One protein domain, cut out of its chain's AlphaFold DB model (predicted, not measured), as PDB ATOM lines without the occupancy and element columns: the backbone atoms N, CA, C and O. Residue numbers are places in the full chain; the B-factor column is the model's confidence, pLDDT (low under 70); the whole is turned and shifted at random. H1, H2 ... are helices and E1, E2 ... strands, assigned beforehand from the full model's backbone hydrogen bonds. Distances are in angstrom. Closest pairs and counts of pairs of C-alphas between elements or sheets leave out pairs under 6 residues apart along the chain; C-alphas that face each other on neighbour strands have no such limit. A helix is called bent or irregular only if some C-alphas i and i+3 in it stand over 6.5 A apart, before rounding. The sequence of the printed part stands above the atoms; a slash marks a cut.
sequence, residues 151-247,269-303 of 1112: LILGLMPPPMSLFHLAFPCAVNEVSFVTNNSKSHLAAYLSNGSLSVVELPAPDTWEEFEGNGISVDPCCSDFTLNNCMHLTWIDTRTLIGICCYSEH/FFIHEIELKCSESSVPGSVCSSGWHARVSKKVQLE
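What this domain is: This is residues 151 to 247 and 269 to 303 of the 1112 residues of the protein "Elongator complex protein 1" of Zea mays (UniProt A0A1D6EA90). What would one see first? Two twisted sheets, E6 to E9 and E2 to E4, stand partly face to face as a sandwich with their strands crossed at 40 degrees, and edge strand E2 comes near edge strand E6. Toward one end of the longest axis, past the three-strand sheet, lie the short parallel pair E1 and E5 and the one small helix, H1. What is it made of, and how large is it? The printed part has 132 residues, mostly strand by class, with nine named strands and one named helix in the order E1 E2 E3 E4 H1 E5 E6 E7 E8 E9; the orders E6 E7 E8 E9 and E2 E3 E4 are antiparallel throughout. It is compact, with a radius of gyration of the C-alphas of 15.4 A, and spans 47 by 33 by 24 A.

How they stand to each other: How is the largest sheet put together? E6, residues 227 to 234, and E7, residues 237 to 243, form a hairpin, with N 228 and O 241 within hydrogen-bond range at 2.8 A. E7 is antiparallel to E8, residues 269 to 278, with N 240 and O 272 at 2.9 A; E8 forms a hairpin with E9, residues 292 to 302, where N 271 and O 300 are 2.8 A apart. This sheet is strongly twisted, with C-alphas up to 8.2 A off its best plane, and E9 bends by 53 degrees at residue 298. What faces it? The sheet of E2, residues 171 to 179, E3, residues 182 to 189, and E4, residues 194 to 200, is a meander, each strand the antiparallel neighbour of the one before; N 175 and O 186 are 2.9 A apart, and N 185 and O 197 are 2.9 A apart. The two sheets make a sandwich, two sheets face to face, 9.3 A centre to centre in the parts that face each other. The closest C-alphas of E2 and E6 are those of Ser 175 and Thr 231, 5.4 A apart, and those of E4 and E9 are Val 196 and Trp 292, 6.7 A apart. What lies beyond the sandwich? E1, residues 163 to 166, and E5, residues 212 to 214, are parallel at 29 degrees, with N 166 and O 213 at 2.8 A. H1, residues 202 to 208, is only just on the sheet E2 E3 E4, with 5 pairs of C-alphas within 10 A, and only grazes it with residues 202 to 205. H1 is irregular, with C-alphas 203 and 206 at 7.3 A; 0 of its 3 O i to N i+4 pairs and 3 of its 4 O i to N i+3 pairs are within hydrogen-bond range.

Where its parts are: Where are the longer strands? E8 measures 28.5 A from first to last C-alpha, E9 28.1 A, E2 23.3 A, E3 22.7 A and E4 20.4 A. E7 measures 19.7 A and E6 18.8 A. Which places anchor them? E1, 9.9 A long, begins at C-alpha 163, (15.049, 0.128, 110.953), and E9 ends at C-alpha 302, (17.908, 34.099, 94.152). H1 measures 10.4 A and E5 6.5 A.

The domain as a whole: How far does it reach, and where is it cut? The two C-alphas farthest apart are those of Leu 153 and His 247, at 48.1 A. Residues 248 to 268 are not printed, and C-alphas 247 and 269 are 14.4 A apart across the cut. Which links are long, and where is confidence low? The links E5 to E6, 12 residues, and E8 to E9, 13 residues, are long; residues 219 to 220 pair in parallel with residues 293 to 294 of E9. The mean pLDDT of the printed part is 86.4, and residue 180, residues 244 to 247 and residues 281 to 285 are under 70.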
ATOM      1  N   LEU A 151      21.731  -1.149 101.652       91.31
ATOM      2  CA  LEU A 151      21.588  -2.195 100.634       91.31
ATOM      3  C   LEU A 151      22.803  -3.131 100.564       91.31
ATOM      4  O   LEU A 151      22.708  -4.212  99.989       91.31
ATOM      5  N   ILE A 152      23.926  -2.726 101.168       87.06
ATOM      6  CA  ILE A 152      25.116  -3.564 101.339       87.06
ATOM      7  C   ILE A 152      24.916  -4.674 102.383       87.06
ATOM      8  O   ILE A 152      25.504  -5.741 102.241       87.06
ATOM      9  N   LEU A 153      24.074  -4.443 103.399       87.62
ATOM     10  CA  LEU A 153      23.758  -5.431 104.437       87.62
ATOM     11  C   LEU A 153      22.617  -6.353 103.990       87.62
ATOM     12  O   LEU A 153      22.652  -7.559 104.223       87.62
ATOM     13  N   GLY A 154      21.612  -5.800 103.304       86.75
ATOM     14  CA  GLY A 154      20.476  -6.579 102.825       86.75
ATOM     15  C   GLY A 154      19.623  -5.865 101.780       86.75
ATOM     16  O   GLY A 154      19.309  -4.681 101.890       86.75
ATOM     17  N   LEU A 155      19.183  -6.620 100.772       89.50
ATOM     18  CA  LEU A 155      18.274  -6.150  99.723       89.50
ATOM     19  C   LEU A 155      16.816  -6.275 100.181       89.50
ATOM     20  O   LEU A 155      16.073  -7.132  99.703       89.50
ATOM     21  N   MET A 156      16.411  -5.440 101.136       88.38
ATOM     22  CA  MET A 156      15.041  -5.430 101.658       88.38
ATOM     23  C   MET A 156      14.165  -4.501 100.796       88.38
ATOM     24  O   MET A 156      14.405  -3.294 100.772       88.38
ATOM     25  N   PRO A 157      13.162  -5.014 100.054       83.69
ATOM     26  CA  PRO A 157      12.240  -4.153  99.327       83.69
ATOM     27  C   PRO A 157      11.267  -3.459 100.301       83.69
ATOM     28  O   PRO A 157      10.701  -4.126 101.174       83.69
ATOM     29  N   PRO A 158      10.984  -2.156 100.121       82.38
ATOM     30  CA  PRO A 158       9.954  -1.463 100.897       82.38
ATOM     31  C   PRO A 158       8.594  -2.190 100.805       82.38
ATOM     32  O   PRO A 158       8.274  -2.715  99.737       82.38
ATOM     33  N   PRO A 159       7.761  -2.228 101.866       87.00
ATOM     34  CA  PRO A 159       7.851  -1.445 103.104       87.00
ATOM     35  C   PRO A 159       8.788  -2.032 104.162       87.00
ATOM     36  O   PRO A 159       8.934  -1.431 105.220       87.00
ATOM     37  N   MET A 160       9.419  -3.181 103.907       90.75
ATOM     38  CA  MET A 160      10.424  -3.704 104.830       90.75
ATOM     39  C   MET A 160      11.652  -2.793 104.827       90.75
ATOM     40  O   MET A 160      12.051  -2.276 103.782       90.75
ATOM     41  N   SER A 161      12.248  -2.617 106.000       93.94
ATOM     42  CA  SER A 161      13.501  -1.897 106.183       93.94
ATOM     43  C   SER A 161      14.285  -2.487 107.343       93.94
ATOM     44  O   SER A 161      13.727  -3.251 108.133       93.94
ATOM     45  N   LEU A 162      15.567  -2.135 107.446       94.62
ATOM     46  CA  LEU A 162      16.395  -2.565 108.570       94.62
ATOM     47  C   LEU A 162      15.875  -1.935 109.867       94.62
ATOM     48  O   LEU A 162      15.608  -2.631 110.836       94.62
ATOM     49  N   PHE A 163      15.669  -0.620 109.860       95.19
ATOM     50  CA  PHE A 163      15.049   0.128 110.953       95.19
ATOM     51  C   PHE A 163      14.287   1.332 110.394       95.19
ATOM     52  O   PHE A 163      14.274   1.566 109.178       95.19
ATOM     53  N   HIS A 164      13.620   2.092 111.258       95.88
ATOM     54  CA  HIS A 164      12.965   3.333 110.854       95.88
ATOM     55  C   HIS A 164      13.209   4.464 111.851       95.88
ATOM     56  O   HIS A 164      13.332   4.254 113.058       95.88
ATOM     57  N   LEU A 165      13.272   5.682 111.326       96.75
ATOM     58  CA  LEU A 165      13.330   6.914 112.102       96.75
ATOM     59  C   LEU A 165      11.915   7.483 112.204       96.75
ATOM     60  O   LEU A 165      11.273   7.679 111.173       96.75
ATOM     61  N   ALA A 166      11.433   7.728 113.418       96.31
ATOM     62  CA  ALA A 166      10.114   8.285 113.690       96.31
ATOM     63  C   ALA A 166      10.223   9.775 114.036       96.31
ATOM     64  O   ALA A 166      10.961  10.161 114.940       96.31
ATOM     65  N   PHE A 167       9.469  10.602 113.321       95.44
ATOM     66  CA  PHE A 167       9.440  12.056 113.448       95.44
ATOM     67  C   PHE A 167       8.085  12.527 114.000       95.44
ATOM     68  O   PHE A 167       7.080  11.829 113.863       95.44
ATOM     69  N   PRO A 168       8.001  13.732 114.591       92.38
ATOM     70  CA  PRO A 168       6.753  14.235 115.175       92.38
ATOM     71  C   PRO A 168       5.687  14.639 114.141       92.38
ATOM     72  O   PRO A 168       4.530  14.847 114.498       92.38
ATOM     73  N   CYS A 169       6.060  14.818 112.872       91.50
ATOM     74  CA  CYS A 169       5.179  15.220 111.773       91.50
ATOM     75  C   CYS A 169       5.607  14.520 110.477       91.50
ATOM     76  O   CYS A 169       6.697  13.951 110.415       91.50
ATOM     77  N   ALA A 170       4.764  14.583 109.442       93.25
ATOM     78  CA  ALA A 170       5.097  14.029 108.134       93.25
ATOM     79  C   ALA A 170       6.384  14.659 107.573       93.25
ATOM     80  O   ALA A 170       6.574  15.875 107.644       93.25
ATOM     81  N   VAL A 171       7.263  13.823 107.032       95.44
ATOM     82  CA  VAL A 171       8.535  14.225 106.433       95.44
ATOM     83  C   VAL A 171       8.289  14.600 104.976       95.44
ATOM     84  O   VAL A 171       7.718  13.816 104.222       95.44
ATOM     85  N   ASN A 172       8.723  15.793 104.577       93.56
ATOM     86  CA  ASN A 172       8.561  16.293 103.211       93.56
ATOM     87  C   ASN A 172       9.840  16.190 102.379       93.56
ATOM     88  O   ASN A 172       9.741  15.981 101.175       93.56
ATOM     89  N   GLU A 173      11.007  16.343 103.007       93.25
ATOM     90  CA  GLU A 173      12.314  16.289 102.345       93.25
ATOM     91  C   GLU A 173      13.357  15.728 103.318       93.25
ATOM     92  O   GLU A 173      13.311  16.018 104.519       93.25
ATOM     93  N   VAL A 174      14.307  14.946 102.807       94.62
ATOM     94  CA  VAL A 174      15.430  14.410 103.586       94.62
ATOM     95  C   VAL A 174      16.752  14.699 102.895       94.62
ATOM     96  O   VAL A 174      16.855  14.655 101.675       94.62
ATOM     97  N   SER A 175      17.782  14.950 103.693       93.25
ATOM     98  CA  SER A 175      19.154  15.123 103.231       93.25
ATOM     99  C   SER A 175      20.066  14.243 104.067       93.25
ATOM    100  O   SER A 175      20.008  14.269 105.300       93.25
ATOM    101  N   PHE A 176      20.926  13.475 103.408       91.94
ATOM    102  CA  PHE A 176      21.775  12.486 104.055       91.94
ATOM    103  C   PHE A 176      23.227  12.653 103.631       91.94
ATOM    104  O   PHE A 176      23.514  12.849 102.452       91.94
ATOM    105  N   VAL A 177      24.137  12.576 104.597       88.25
ATOM    106  CA  VAL A 177      25.580  12.603 104.358       88.25
ATOM    107  C   VAL A 177      26.261  11.599 105.278       88.25
ATOM    108  O   VAL A 177      25.969  11.533 106.472       88.25
ATOM    109  N   THR A 178      27.188  10.823 104.732       82.56
ATOM    110  CA  THR A 178      28.023   9.899 105.505       82.56
ATOM    111  C   THR A 178      29.458  10.406 105.516       82.56
ATOM    112  O   THR A 178      29.977  10.866 104.505       82.56
ATOM    113  N   ASN A 179      30.101  10.308 106.672       75.25
ATOM    114  CA  ASN A 179      31.536  10.479 106.859       75.25
ATOM    115  C   ASN A 179      32.103   9.178 107.460       75.25
ATOM    116  O   ASN A 179      31.349   8.375 108.003       75.25
ATOM    117  N   ASN A 180      33.425   8.979 107.428       66.38
ATOM    118  CA  ASN A 180      34.087   7.711 107.792       66.38
ATOM    119  C   ASN A 180      33.751   7.152 109.189       66.38
ATOM    120  O   ASN A 180      34.059   6.000 109.468       66.38
ATOM    121  N   SER A 181      33.184   7.954 110.091       74.62
ATOM    122  CA  SER A 181      32.832   7.530 111.451       74.62
ATOM    123  C   SER A 181      31.354   7.687 111.807       74.62
ATOM    124  O   SER A 181      30.918   7.122 112.811       74.62
ATOM    125  N   LYS A 182      30.595   8.488 111.049       84.50
ATOM    126  CA  LYS A 182      29.248   8.944 111.419       84.50
ATOM    127  C   LYS A 182      28.428   9.270 110.181       84.50
ATOM    128  O   LYS A 182      28.960   9.805 109.209       84.50
ATOM    129  N   SER A 183      27.128   9.022 110.250       89.62
ATOM    130  CA  SER A 183      26.171   9.464 109.235       89.62
ATOM    131  C   SER A 183      25.203  10.478 109.823       89.62
ATOM    132  O   SER A 183      24.724  10.302 110.939       89.62
ATOM    133  N   HIS A 184      24.886  11.521 109.067       91.00
ATOM    134  CA  HIS A 184      23.939  12.553 109.466       91.00
ATOM    135  C   HIS A 184      22.743  12.549 108.520       91.00
ATOM    136  O   HIS A 184      22.899  12.589 107.298       91.00
ATOM    137  N   LEU A 185      21.543  12.540 109.093       94.31
ATOM    138  CA  LEU A 185      20.292  12.692 108.364       94.31
ATOM    139  C   LEU A 185      19.565  13.923 108.890       94.31
ATOM    140  O   LEU A 185      19.359  14.064 110.093       94.31
ATOM    141  N   ALA A 186      19.167  14.804 107.980       94.50
ATOM    142  CA  ALA A 186      18.299  15.934 108.264       94.50
ATOM    143  C   ALA A 186      16.958  15.724 107.561       94.50
ATOM    144  O   ALA A 186      16.930  15.354 106.388       94.50
ATOM    145  N   ALA A 187      15.864  15.969 108.273       95.44
ATOM    146  CA  ALA A 187      14.505  15.841 107.774       95.44
ATOM    147  C   ALA A 187      13.769  17.174 107.933       95.44
ATOM    148  O   ALA A 187      13.708  17.740 109.027       95.44
ATOM    149  N   TYR A 188      13.201  17.667 106.837       94.88
ATOM    150  CA  TYR A 188      12.275  18.791 106.840       94.88
ATOM    151  C   TYR A 188      10.850  18.268 107.009       94.88
ATOM    152  O   TYR A 188      10.384  17.436 106.227       94.88
ATOM    153  N   LEU A 189      10.162  18.758 108.037       94.12
ATOM    154  CA  LEU A 189       8.831  18.293 108.406       94.12
ATOM    155  C   LEU A 189       7.743  19.230 107.869       94.12
ATOM    156  O   LEU A 189       7.951  20.431 107.697       94.12
ATOM    157  N   SER A 190       6.540  18.698 107.666       90.81
ATOM    158  CA  SER A 190       5.392  19.418 107.094       90.81
ATOM    159  C   SER A 190       4.892  20.602 107.931       90.81
ATOM    160  O   SER A 190       4.180  21.466 107.426       90.81
ATOM    161  N   ASN A 191       5.282  20.677 109.207       88.44
ATOM    162  CA  ASN A 191       5.037  21.819 110.094       88.44
ATOM    163  C   ASN A 191       6.071  22.959 109.948       88.44
ATOM    164  O   ASN A 191       5.985  23.939 110.683       88.44
ATOM    165  N   GLY A 192       7.064  22.822 109.065       88.31
ATOM    166  CA  GLY A 192       8.131  23.804 108.861       88.31
ATOM    167  C   GLY A 192       9.353  23.643 109.776       88.31
ATOM    168  O   GLY A 192      10.306  24.416 109.646       88.31
ATOM    169  N   SER A 193       9.342  22.672 110.695       91.31
ATOM    170  CA  SER A 193      10.472  22.378 111.586       91.31
ATOM    171  C   SER A 193      11.521  21.478 110.924       91.31
ATOM    172  O   SER A 193      11.241  20.763 109.959       91.31
ATOM    173  N   LEU A 194      12.746  21.535 111.448       93.44
ATOM    174  CA  LEU A 194      13.873  20.702 111.038       93.44
ATOM    175  C   LEU A 194      14.174  19.688 112.146       93.44
ATOM    176  O   LEU A 194      14.240  20.076 113.308       93.44
ATOM    177  N   SER A 195      14.401  18.428 111.792       94.56
ATOM    178  CA  SER A 195      14.904  17.382 112.692       94.56
ATOM    179  C   SER A 195      16.224  16.839 112.162       94.56
ATOM    180  O   SER A 195      16.393  16.698 110.951       94.56
ATOM    181  N   VAL A 196      17.161  16.521 113.053       93.50
ATOM    182  CA  VAL A 196      18.478  15.983 112.691       93.50
ATOM    183  C   VAL A 196      18.787  14.785 113.574       93.50
ATOM    184  O   VAL A 196      18.560  14.824 114.781       93.50
ATOM    185  N   VAL A 197      19.326  13.732 112.967       93.00
ATOM    186  CA  VAL A 197      19.848  12.562 113.670       93.00
ATOM    187  C   VAL A 197      21.268  12.270 113.207       93.00
ATOM    188  O   VAL A 197      21.595  12.361 112.021       93.00
ATOM    189  N   GLU A 198      22.116  11.915 114.163       91.81
ATOM    190  CA  GLU A 198      23.457  11.396 113.924       91.81
ATOM    191  C   GLU A 198      23.484   9.908 114.281       91.81
ATOM    192  O   GLU A 198      23.153   9.510 115.398       91.81
ATOM    193  N   LEU A 199      23.867   9.093 113.306       90.62
ATOM    194  CA  LEU A 199      23.993   7.645 113.392       90.62
ATOM    195  C   LEU A 199      25.484   7.260 113.395       90.62
ATOM    196  O   LEU A 199      26.300   7.979 112.800       90.62
ATOM    197  N   PRO A 200      25.863   6.126 114.013       89.12
ATOM    198  CA  PRO A 200      27.218   5.587 113.898       89.12
ATOM    199  C   PRO A 200      27.536   5.163 112.450       89.12
ATOM    200  O   PRO A 200      26.715   5.330 111.542       89.12
ATOM    201  N   ALA A 201      28.737   4.631 112.218       84.88
ATOM    202  CA  ALA A 201      29.119   4.087 110.916       84.88
ATOM    203  C   ALA A 201      28.095   3.029 110.432       84.88
ATOM    204  O   ALA A 201      27.632   2.235 111.255       84.88
ATOM    205  N   PRO A 202      27.720   3.010 109.135       84.75
ATOM    206  CA  PRO A 202      26.701   2.096 108.596       84.75
ATOM    207  C   PRO A 202      26.931   0.612 108.902       84.75
ATOM    208  O   PRO A 202      25.985  -0.160 109.024       84.75
ATOM    209  N   ASP A 203      28.188   0.226 109.060       80.75
ATOM    210  CA  ASP A 203      28.675  -1.123 109.330       80.75
ATOM    211  C   ASP A 203      28.227  -1.668 110.698       80.75
ATOM    212  O   ASP A 203      28.224  -2.878 110.898       80.75
ATOM    213  N   THR A 204      27.799  -0.808 111.630       85.06
ATOM    214  CA  THR A 204      27.265  -1.232 112.937       85.06
ATOM    215  C   THR A 204      25.737  -1.254 112.982       85.06
ATOM    216  O   THR A 204      25.157  -1.491 114.038       85.06
ATOM    217  N   TRP A 205      25.048  -0.952 111.877       89.62
ATOM    218  CA  TRP A 205      23.594  -0.754 111.901       89.62
ATOM    219  C   TRP A 205      22.786  -2.049 111.982       89.62
ATOM    220  O   TRP A 205      21.589  -1.974 112.247       89.62
ATOM    221  N   GLU A 206      23.413  -3.220 111.818       88.12
ATOM    222  CA  GLU A 206      22.769  -4.519 112.080       88.12
ATOM    223  C   GLU A 206      22.180  -4.579 113.501       88.12
ATOM    224  O   GLU A 206      21.120  -5.158 113.716       88.12
ATOM    225  N   GLU A 207      22.796  -3.887 114.466       86.50
ATOM    226  CA  GLU A 207      22.308  -3.798 115.848       86.50
ATOM    227  C   GLU A 207      20.961  -3.063 115.981       86.50
ATOM    228  O   GLU A 207      20.267  -3.206 116.989       86.50
ATOM    229  N   PHE A 208      20.571  -2.267 114.979       88.94
ATOM    230  CA  PHE A 208      19.306  -1.531 114.974       88.94
ATOM    231  C   PHE A 208      18.153  -2.302 114.327       88.94
ATOM    232  O   PHE A 208      17.047  -1.763 114.277       88.94
ATOM    233  N   GLU A 209      18.374  -3.528 113.846       91.12
ATOM    234  CA  GLU A 209      17.365  -4.300 113.120       91.12
ATOM    235  C   GLU A 209      16.018  -4.373 113.870       91.12
ATOM    236  O   GLU A 209      15.936  -4.749 115.039       91.12
ATOM    237  N   GLY A 210      14.939  -3.975 113.188       88.06
ATOM    238  CA  GLY A 210      13.568  -3.958 113.701       88.06
ATOM    239  C   GLY A 210      13.212  -2.778 114.615       88.06
ATOM    240  O   GLY A 210      12.040  -2.625 114.964       88.06
ATOM    241  N   ASN A 211      14.168  -1.921 114.986       90.06
ATOM    242  CA  ASN A 211      13.930  -0.833 115.936       90.06
ATOM    243  C   ASN A 211      13.316   0.419 115.279       90.06
ATOM    244  O   ASN A 211      13.564   0.742 114.115       90.06
ATOM    245  N   GLY A 212      12.525   1.156 116.065       91.25
ATOM    246  CA  GLY A 212      12.041   2.498 115.738       91.25
ATOM    247  C   GLY A 212      12.756   3.543 116.587       91.25
ATOM    248  O   GLY A 212      12.663   3.507 117.814       91.25
ATOM    249  N   ILE A 213      13.479   4.466 115.955       94.19
ATOM    250  CA  ILE A 213      14.250   5.507 116.647       94.19
ATOM    251  C   ILE A 213      13.475   6.821 116.571       94.19
ATOM    252  O   ILE A 213      13.303   7.377 115.489       94.19
ATOM    253  N   SER A 214      13.025   7.332 117.717       94.56
ATOM    254  CA  SER A 214      12.371   8.643 117.793       94.56
ATOM    255  C   SER A 214      13.392   9.768 117.621       94.56
ATOM    256  O   SER A 214      14.433   9.768 118.286       94.56
ATOM    257  N   VAL A 215      13.086  10.726 116.747       94.56
ATOM    258  CA  VAL A 215      13.922  11.894 116.455       94.56
ATOM    259  C   VAL A 215      13.191  13.168 116.850       94.56
ATOM    260  O   VAL A 215      12.095  13.453 116.360       94.56
ATOM    261  N   ASP A 216      13.826  13.954 117.712       92.62
ATOM    262  CA  ASP A 216      13.256  15.198 118.210       92.62
ATOM    263  C   ASP A 216      13.421  16.339 117.186       92.62
ATOM    264  O   ASP A 216      14.352  16.351 116.368       92.62
ATOM    265  N   PRO A 217      12.515  17.331 117.180       90.69
ATOM    266  CA  PRO A 217      12.701  18.548 116.399       90.69
ATOM    267  C   PRO A 217      13.871  19.370 116.949       90.69
ATOM    268  O   PRO A 217      14.054  19.500 118.161       90.69
ATOM    269  N   CYS A 218      14.658  19.969 116.055       90.81
ATOM    270  CA  CYS A 218      15.743  20.864 116.434       90.81
ATOM    271  C   CYS A 218      15.197  22.122 117.118       90.81
ATOM    272  O   CYS A 218      14.252  22.759 116.642       90.81
ATOM    273  N   CYS A 219      15.875  22.549 118.182       86.38
ATOM    274  CA  CYS A 219      15.654  23.861 118.773       86.38
ATOM    275  C   CYS A 219      16.117  24.931 117.773       86.38
ATOM    276  O   CYS A 219      17.289  24.965 117.388       86.38
ATOM    277  N   SER A 220      15.194  25.762 117.294       85.00
ATOM    278  CA  SER A 220      15.467  26.773 116.272       85.00
ATOM    279  C   SER A 220      14.635  28.031 116.499       85.00
ATOM    280  O   SER A 220      13.468  27.959 116.877       85.00
ATOM    281  N   ASP A 221      15.240  29.188 116.227       76.94
ATOM    282  CA  ASP A 221      14.581  30.501 116.326       76.94
ATOM    283  C   ASP A 221      13.827  30.880 115.033       76.94
ATOM    284  O   ASP A 221      13.400  32.020 114.852       76.94
ATOM    285  N   PHE A 222      13.710  29.944 114.088       80.88
ATOM    286  CA  PHE A 222      13.141  30.161 112.763       80.88
ATOM    287  C   PHE A 222      12.296  28.967 112.327       80.88
ATOM    288  O   PHE A 222      12.463  27.851 112.806       80.88
ATOM    289  N   THR A 223      11.419  29.203 111.359       78.88
ATOM    290  CA  THR A 223      10.660  28.168 110.654       78.88
ATOM    291  C   THR A 223      11.007  28.224 109.173       78.88
ATOM    292  O   THR A 223      11.097  29.303 108.577       78.88
ATOM    293  N   LEU A 224      11.251  27.061 108.568       81.38
ATOM    294  CA  LEU A 224      11.493  26.959 107.131       81.38
ATOM    295  C   LEU A 224      10.141  26.867 106.435       81.38
ATOM    296  O   LEU A 224       9.574  25.788 106.276       81.38
ATOM    297  N   ASN A 225       9.601  28.007 106.027       76.94
ATOM    298  CA  ASN A 225       8.343  28.024 105.292       76.94
ATOM    299  C   ASN A 225       8.596  27.616 103.836       76.94
ATOM    300  O   ASN A 225       9.420  28.231 103.159       76.94
ATOM    301  N   ASN A 226       7.878  26.594 103.357       81.19
ATOM    302  CA  ASN A 226       7.947  26.085 101.982       81.19
ATOM    303  C   ASN A 226       9.380  25.767 101.518       81.19
ATOM    304  O   ASN A 226       9.847  26.286 100.498       81.19
ATOM    305  N   CYS A 227      10.093  24.938 102.287       87.75
ATOM    306  CA  CYS A 227      11.384  24.401 101.864       87.75
ATOM    307  C   CYS A 227      11.179  23.399 100.719       87.75
ATOM    308  O   CYS A 227      10.417  22.447 100.864       87.75
ATOM    309  N   MET A 228      11.844  23.633  99.588       87.56
ATOM    310  CA  MET A 228      11.757  22.798  98.384       87.56
ATOM    311  C   MET A 228      12.933  21.831  98.257       87.56
ATOM    312  O   MET A 228      12.766  20.740  97.733       87.56
ATOM    313  N   HIS A 229      14.118  22.248  98.710       90.94
ATOM    314  CA  HIS A 229      15.336  21.442  98.677       90.94
ATOM    315  C   HIS A 229      16.085  21.609  99.991       90.94
ATOM    316  O   HIS A 229      16.230  22.732 100.483       90.94
ATOM    317  N   LEU A 230      16.606  20.504 100.513       93.31
ATOM    318  CA  LEU A 230      17.481  20.469 101.675       93.31
ATOM    319  C   LEU A 230      18.751  19.711 101.287       93.31
ATOM    320  O   LEU A 230      18.672  18.600 100.773       93.31
ATOM    321  N   THR A 231      19.927  20.297 101.498       93.31
ATOM    322  CA  THR A 231      21.191  19.656 101.101       93.31
ATOM    323  C   THR A 231      22.300  19.956 102.098       93.31
ATOM    324  O   THR A 231      22.466  21.093 102.540       93.31
ATOM    325  N   TRP A 232      23.079  18.934 102.450       92.00
ATOM    326  CA  TRP A 232      24.305  19.085 103.236       92.00
ATOM    327  C   TRP A 232      25.423  19.657 102.364       92.00
ATOM    328  O   TRP A 232      25.701  19.123 101.297       92.00
ATOM    329  N   ILE A 233      26.084  20.719 102.828       89.62
ATOM    330  CA  ILE A 233      27.325  21.232 102.211       89.62
ATOM    331  C   ILE A 233      28.561  20.942 103.054       89.62
ATOM    332  O   ILE A 233      29.680  20.939 102.546       89.62
ATOM    333  N   ASP A 234      28.359  20.693 104.340       84.50
ATOM    334  CA  ASP A 234      29.360  20.191 105.269       84.50
ATOM    335  C   ASP A 234      28.639  19.426 106.388       84.50
ATOM    336  O   ASP A 234      27.441  19.587 106.580       84.50
ATOM    337  N   THR A 235      29.361  18.642 107.181       81.12
ATOM    338  CA  THR A 235      28.837  17.839 108.304       81.12
ATOM    339  C   THR A 235      28.057  18.632 109.361       81.12
ATOM    340  O   THR A 235      27.329  18.047 110.158       81.12
ATOM    341  N   ARG A 236      28.198  19.963 109.396       86.06
ATOM    342  CA  ARG A 236      27.484  20.852 110.330       86.06
ATOM    343  C   ARG A 236      26.694  21.965 109.653       86.06
ATOM    344  O   ARG A 236      26.104  22.787 110.356       86.06
ATOM    345  N   THR A 237      26.676  21.999 108.325       90.38
ATOM    346  CA  THR A 237      26.042  23.086 107.581       90.38
ATOM    347  C   THR A 237      25.152  22.530 106.484       90.38
ATOM    348  O   THR A 237      25.588  21.789 105.600       90.38
ATOM    349  N   LEU A 238      23.890  22.934 106.541       92.62
ATOM    350  CA  LEU A 238      22.862  22.653 105.551       92.62
ATOM    351  C   LEU A 238      22.562  23.917 104.752       92.62
ATOM    352  O   LEU A 238      22.724  25.037 105.237       92.62
ATOM    353  N   ILE A 239      22.036  23.730 103.553       93.31
ATOM    354  CA  ILE A 239      21.331  24.775 102.820       93.31
ATOM    355  C   ILE A 239      19.906  24.317 102.545       93.31
ATOM    356  O   ILE A 239      19.680  23.227 102.022       93.31
ATOM    357  N   GLY A 240      18.953  25.161 102.933       92.00
ATOM    358  CA  GLY A 240      17.532  25.007 102.645       92.00
ATOM    359  C   GLY A 240      17.082  26.052 101.633       92.00
ATOM    360  O   GLY A 240      17.276  27.250 101.854       92.00
ATOM    361  N   ILE A 241      16.485  25.623 100.524       91.25
ATOM    362  CA  ILE A 241      15.946  26.531  99.506       91.25
ATOM    363  C   ILE A 241      14.455  26.694  99.741       91.25
ATOM    364  O   ILE A 241      13.685  25.753  99.563       91.25
ATOM    365  N   CYS A 242      14.047  27.900 100.123       87.88
ATOM    366  CA  CYS A 242      12.668  28.208 100.481       87.88
ATOM    367  C   CYS A 242      12.035  29.164  99.472       87.88
ATOM    368  O   CYS A 242      12.685  30.101  98.997       87.88
ATOM    369  N   CYS A 243      10.748  28.957  99.199       82.56
ATOM    370  CA  CYS A 243       9.931  29.891  98.431       82.56
ATOM    371  C   CYS A 243       9.125  30.784  99.384       82.56
ATOM    372  O   CYS A 243       8.256  30.305 100.115       82.56
ATOM    373  N   TYR A 244       9.379  32.089  99.362       69.38
ATOM    374  CA  TYR A 244       8.606  33.077 100.104       69.38
ATOM    375  C   TYR A 244       7.466  33.607  99.235       69.38
ATOM    376  O   TYR A 244       7.666  33.921  98.068       69.38
ATOM    377  N   SER A 245       6.273  33.732  99.807       56.94
ATOM    378  CA  SER A 245       5.180  34.506  99.221       56.94
ATOM    379  C   SER A 245       4.738  35.514 100.275       56.94
ATOM    380  O   SER A 245       4.416  35.117 101.396       56.94
ATOM    381  N   GLU A 246       4.748  36.803  99.930       44.12
ATOM    382  CA  GLU A 246       4.541  37.939 100.848       44.12
ATOM    383  C   GLU A 246       3.193  37.936 101.594       44.12
ATOM    384  O   GLU A 246       2.989  38.728 102.507       44.12
ATOM    385  N   HIS A 247       2.282  37.018 101.269       43.47
ATOM    386  CA  HIS A 247       0.986  36.875 101.935       43.47
ATOM    387  C   HIS A 247       0.922  35.769 103.012       43.47
ATOM    388  O   HIS A 247      -0.128  35.601 103.623       43.47
ATOM    389  N   PHE A 269      12.584  33.336  95.848       85.06
ATOM    390  CA  PHE A 269      13.421  32.213  96.294       85.06
ATOM    391  C   PHE A 269      14.614  32.668  97.141       85.06
ATOM    392  O   PHE A 269      15.327  33.606  96.782       85.06
ATOM    393  N   PHE A 270      14.856  31.966  98.252       87.69
ATOM    394  CA  PHE A 270      15.950  32.255  99.179       87.69
ATOM    395  C   PHE A 270      16.699  30.987  99.587       87.69
ATOM    396  O   PHE A 270      16.086  29.980  99.941       87.69
ATOM    397  N   ILE A 271      18.026  31.077  99.618       90.06
ATOM    398  CA  ILE A 271      18.916  30.095 100.237       90.06
ATOM    399  C   ILE A 271      19.067  30.464 101.711       90.06
ATOM    400  O   ILE A 271      19.495  31.575 102.027       90.06
ATOM    401  N   HIS A 272      18.752  29.534 102.604       90.56
ATOM    402  CA  HIS A 272      19.039  29.631 104.031       90.56
ATOM    403  C   HIS A 272      20.220  28.718 104.351       90.56
ATOM    404  O   HIS A 272      20.089  27.499 104.271       90.56
ATOM    405  N   GLU A 273      21.365  29.298 104.705       91.75
ATOM    406  CA  GLU A 273      22.502  28.555 105.255       91.75
ATOM    407  C   GLU A 273      22.219  28.291 106.737       91.75
ATOM    408  O   GLU A 273      22.053  29.230 107.518       91.75
ATOM    409  N   ILE A 274      22.109  27.021 107.113       91.56
ATOM    410  CA  ILE A 274      21.706  26.574 108.446       91.56
ATOM    411  C   ILE A 274      22.901  25.893 109.104       91.56
ATOM    412  O   ILE A 274      23.365  24.848 108.652       91.56
ATOM    413  N   GLU A 275      23.380  26.474 110.197       90.75
ATOM    414  CA  GLU A 275      24.394  25.874 111.058       90.75
ATOM    415  C   GLU A 275      23.741  25.006 112.132       90.75
ATOM    416  O   GLU A 275      22.796  25.431 112.803       90.75
ATOM    417  N   LEU A 276      24.305  23.818 112.337       90.12
ATOM    418  CA  LEU A 276      23.854  22.848 113.325       90.12
ATOM    419  C   LEU A 276      24.874  22.684 114.453       90.12
ATOM    420  O   LEU A 276      26.080  22.542 114.230       90.12
ATOM    421  N   LYS A 277      24.375  22.671 115.690       87.56
ATOM    422  CA  LYS A 277      25.160  22.397 116.900       87.56
ATOM    423  C   LYS A 277      24.407  21.414 117.785       87.56
ATOM    424  O   LYS A 277      23.265  21.679 118.140       87.56
ATOM    425  N   CYS A 278      25.049  20.320 118.179       84.88
ATOM    426  CA  CYS A 278      24.493  19.405 119.172       84.88
ATOM    427  C   CYS A 278      25.021  19.763 120.568       84.88
ATOM    428  O   CYS A 278      26.225  19.979 120.735       84.88
ATOM    429  N   SER A 279      24.127  19.881 121.556       78.44
ATOM    430  CA  SER A 279      24.485  20.148 122.959       78.44
ATOM    431  C   SER A 279      24.931  18.896 123.714       78.44
ATOM    432  O   SER A 279      25.587  19.005 124.747       78.44
ATOM    433  N   GLU A 280      24.580  17.716 123.210       73.19
ATOM    434  CA  GLU A 280      24.939  16.431 123.797       73.19
ATOM    435  C   GLU A 280      26.273  15.956 123.204       73.19
ATOM    436  O   GLU A 280      26.459  15.903 121.987       73.19
ATOM    437  N   SER A 281      27.250  15.631 124.054       56.91
ATOM    438  CA  SER A 281      28.489  15.009 123.587       56.91
ATOM    439  C   SER A 281      28.180  13.586 123.123       56.91
ATOM    440  O   SER A 281      27.920  12.721 123.960       56.91
ATOM    441  N   SER A 282      28.214  13.343 121.812       61.06
ATOM    442  CA  SER A 282      27.991  12.017 121.221       61.06
ATOM    443  C   SER A 282      28.896  10.968 121.883       61.06
ATOM    444  O   SER A 282      30.125  11.097 121.810       61.06
ATOM    445  N   VAL A 283      28.325   9.926 122.491       65.38
ATOM    446  CA  VAL A 283      29.105   8.743 122.880       65.38
ATOM    447  C   VAL A 283      29.481   8.004 121.585       65.38
ATOM    448  O   VAL A 283      28.622   7.814 120.722       65.38
ATOM    449  N   PRO A 284      30.752   7.620 121.375       63.22
ATOM    450  CA  PRO A 284      31.137   6.852 120.193       63.22
ATOM    451  C   PRO A 284      30.303   5.566 120.082       63.22
ATOM    452  O   PRO A 284      30.236   4.801 121.040       63.22
ATOM    453  N   GLY A 285      29.664   5.347 118.930       67.06
ATOM    454  CA  GLY A 285      28.813   4.177 118.671       67.06
ATOM    455  C   GLY A 285      27.324   4.348 119.006       67.06
ATOM    456  O   GLY A 285      26.526   3.521 118.583       67.06
ATOM    457  N   SER A 286      26.912   5.418 119.700       77.94
ATOM    458  CA  SER A 286      25.493   5.671 120.000       77.94
ATOM    459  C   SER A 286      24.821   6.580 118.969       77.94
ATOM    460  O   SER A 286      25.455   7.496 118.446       77.94
ATOM    461  N   VAL A 287      23.518   6.384 118.756       85.88
ATOM    462  CA  VAL A 287      22.665   7.307 117.996       85.88
ATOM    463  C   VAL A 287      22.387   8.569 118.816       85.88
ATOM    464  O   VAL A 287      22.054   8.478 119.994       85.88
ATOM    465  N   CYS A 288      22.486   9.743 118.191       88.19
ATOM    466  CA  CYS A 288      22.118  11.025 118.790       88.19
ATOM    467  C   CYS A 288      20.924  11.627 118.035       88.19
ATOM    468  O   CYS A 288      21.074  12.144 116.924       88.19
ATOM    469  N   SER A 289      19.738  11.531 118.641       88.31
ATOM    470  CA  SER A 289      18.456  11.944 118.052       88.31
ATOM    471  C   SER A 289      17.796  13.152 118.742       88.31
ATOM    472  O   SER A 289      16.725  13.579 118.313       88.31
ATOM    473  N   SER A 290      18.444  13.728 119.762       87.44
ATOM    474  CA  SER A 290      17.997  14.892 120.545       87.44
ATOM    475  C   SER A 290      19.117  15.932 120.718       87.44
ATOM    476  O   SER A 290      20.257  15.718 120.310       87.44
ATOM    477  N   GLY A 291      18.797  17.109 121.271       84.94
ATOM    478  CA  GLY A 291      19.804  18.123 121.636       84.94
ATOM    479  C   GLY A 291      20.369  18.961 120.474       84.94
ATOM    480  O   GLY A 291      21.307  19.747 120.659       84.94
ATOM    481  N   TRP A 292      19.801  18.841 119.274       90.25
ATOM    482  CA  TRP A 292      20.217  19.615 118.106       90.25
ATOM    483  C   TRP A 292      19.644  21.035 118.116       90.25
ATOM    484  O   TRP A 292      18.440  21.244 118.256       90.25
ATOM    485  N   HIS A 293      20.520  22.014 117.913       90.25
ATOM    486  CA  HIS A 293      20.192  23.425 117.754       90.25
ATOM    487  C   HIS A 293      20.514  23.851 116.325       90.25
ATOM    488  O   HIS A 293      21.656  23.709 115.874       90.25
ATOM    489  N   ALA A 294      19.519  24.387 115.624       91.31
ATOM    490  CA  ALA A 294      19.664  24.894 114.270       91.31
ATOM    491  C   ALA A 294      19.568  26.419 114.274       91.31
ATOM    492  O   ALA A 294      18.687  27.000 114.908       91.31
ATOM    493  N   ARG A 295      20.456  27.082 113.532       90.38
ATOM    494  CA  ARG A 295      20.465  28.542 113.378       90.38
ATOM    495  C   ARG A 295      20.742  28.917 111.931       90.38
ATOM    496  O   ARG A 295      21.734  28.466 111.367       90.38
ATOM    497  N   VAL A 296      19.924  29.797 111.356       88.38
ATOM    498  CA  VAL A 296      20.225  30.396 110.047       88.38
ATOM    499  C   VAL A 296      21.402  31.356 110.210       88.38
ATOM    500  O   VAL A 296      21.283  32.376 110.888       88.38
ATOM    501  N   SER A 297      22.546  31.024 109.616       86.69
ATOM    502  CA  SER A 297      23.736  31.877 109.611       86.69
ATOM    503  C   SER A 297      23.666  32.932 108.510       86.69
ATOM    504  O   SER A 297      24.101  34.065 108.720       86.69
ATOM    505  N   LYS A 298      23.093  32.587 107.347       85.19
ATOM    506  CA  LYS A 298      22.930  33.494 106.203       85.19
ATOM    507  C   LYS A 298      21.642  33.236 105.441       85.19
ATOM    508  O   LYS A 298      21.185  32.102 105.329       85.19
ATOM    509  N   LYS A 299      21.117  34.305 104.844       87.06
ATOM    510  CA  LYS A 299      20.010  34.266 103.891       87.06
ATOM    511  C   LYS A 299      20.444  34.960 102.604       87.06
ATOM    512  O   LYS A 299      20.847  36.120 102.653       87.06
ATOM    513  N   VAL A 300      20.376  34.258 101.478       85.75
ATOM    514  CA  VAL A 300      20.798  34.771 100.166       85.75
ATOM    515  C   VAL A 300      19.634  34.702  99.186       85.75
ATOM    516  O   VAL A 300      18.946  33.688  99.098       85.75
ATOM    517  N   GLN A 301      19.396  35.800  98.478       84.75
ATOM    518  CA  GLN A 301      18.304  35.955  97.523       84.75
ATOM    519  C   GLN A 301      18.674  35.367  96.148       84.75
ATOM    520  O   GLN A 301      19.822  35.484  95.720       84.75
ATOM    521  N   LEU A 302      17.716  34.732  95.463       82.69
ATOM    522  CA  LEU A 302      17.908  34.099  94.152       82.69
ATOM    523  C   LEU A 302      16.957  34.660  93.097       82.69
ATOM    524  O   LEU A 302      15.748  34.595  93.265       82.69
ATOM    525  N   GLU A 303      17.489  35.090  91.953       74.75
ATOM    526  CA  GLU A 303      16.727  35.749  90.876       74.75
ATOM    527  C   GLU A 303      15.750  34.832  90.110       74.75
ATOM    528  O   GLU A 303      14.877  35.318  89.393       74.75
TER     529      GLU A 303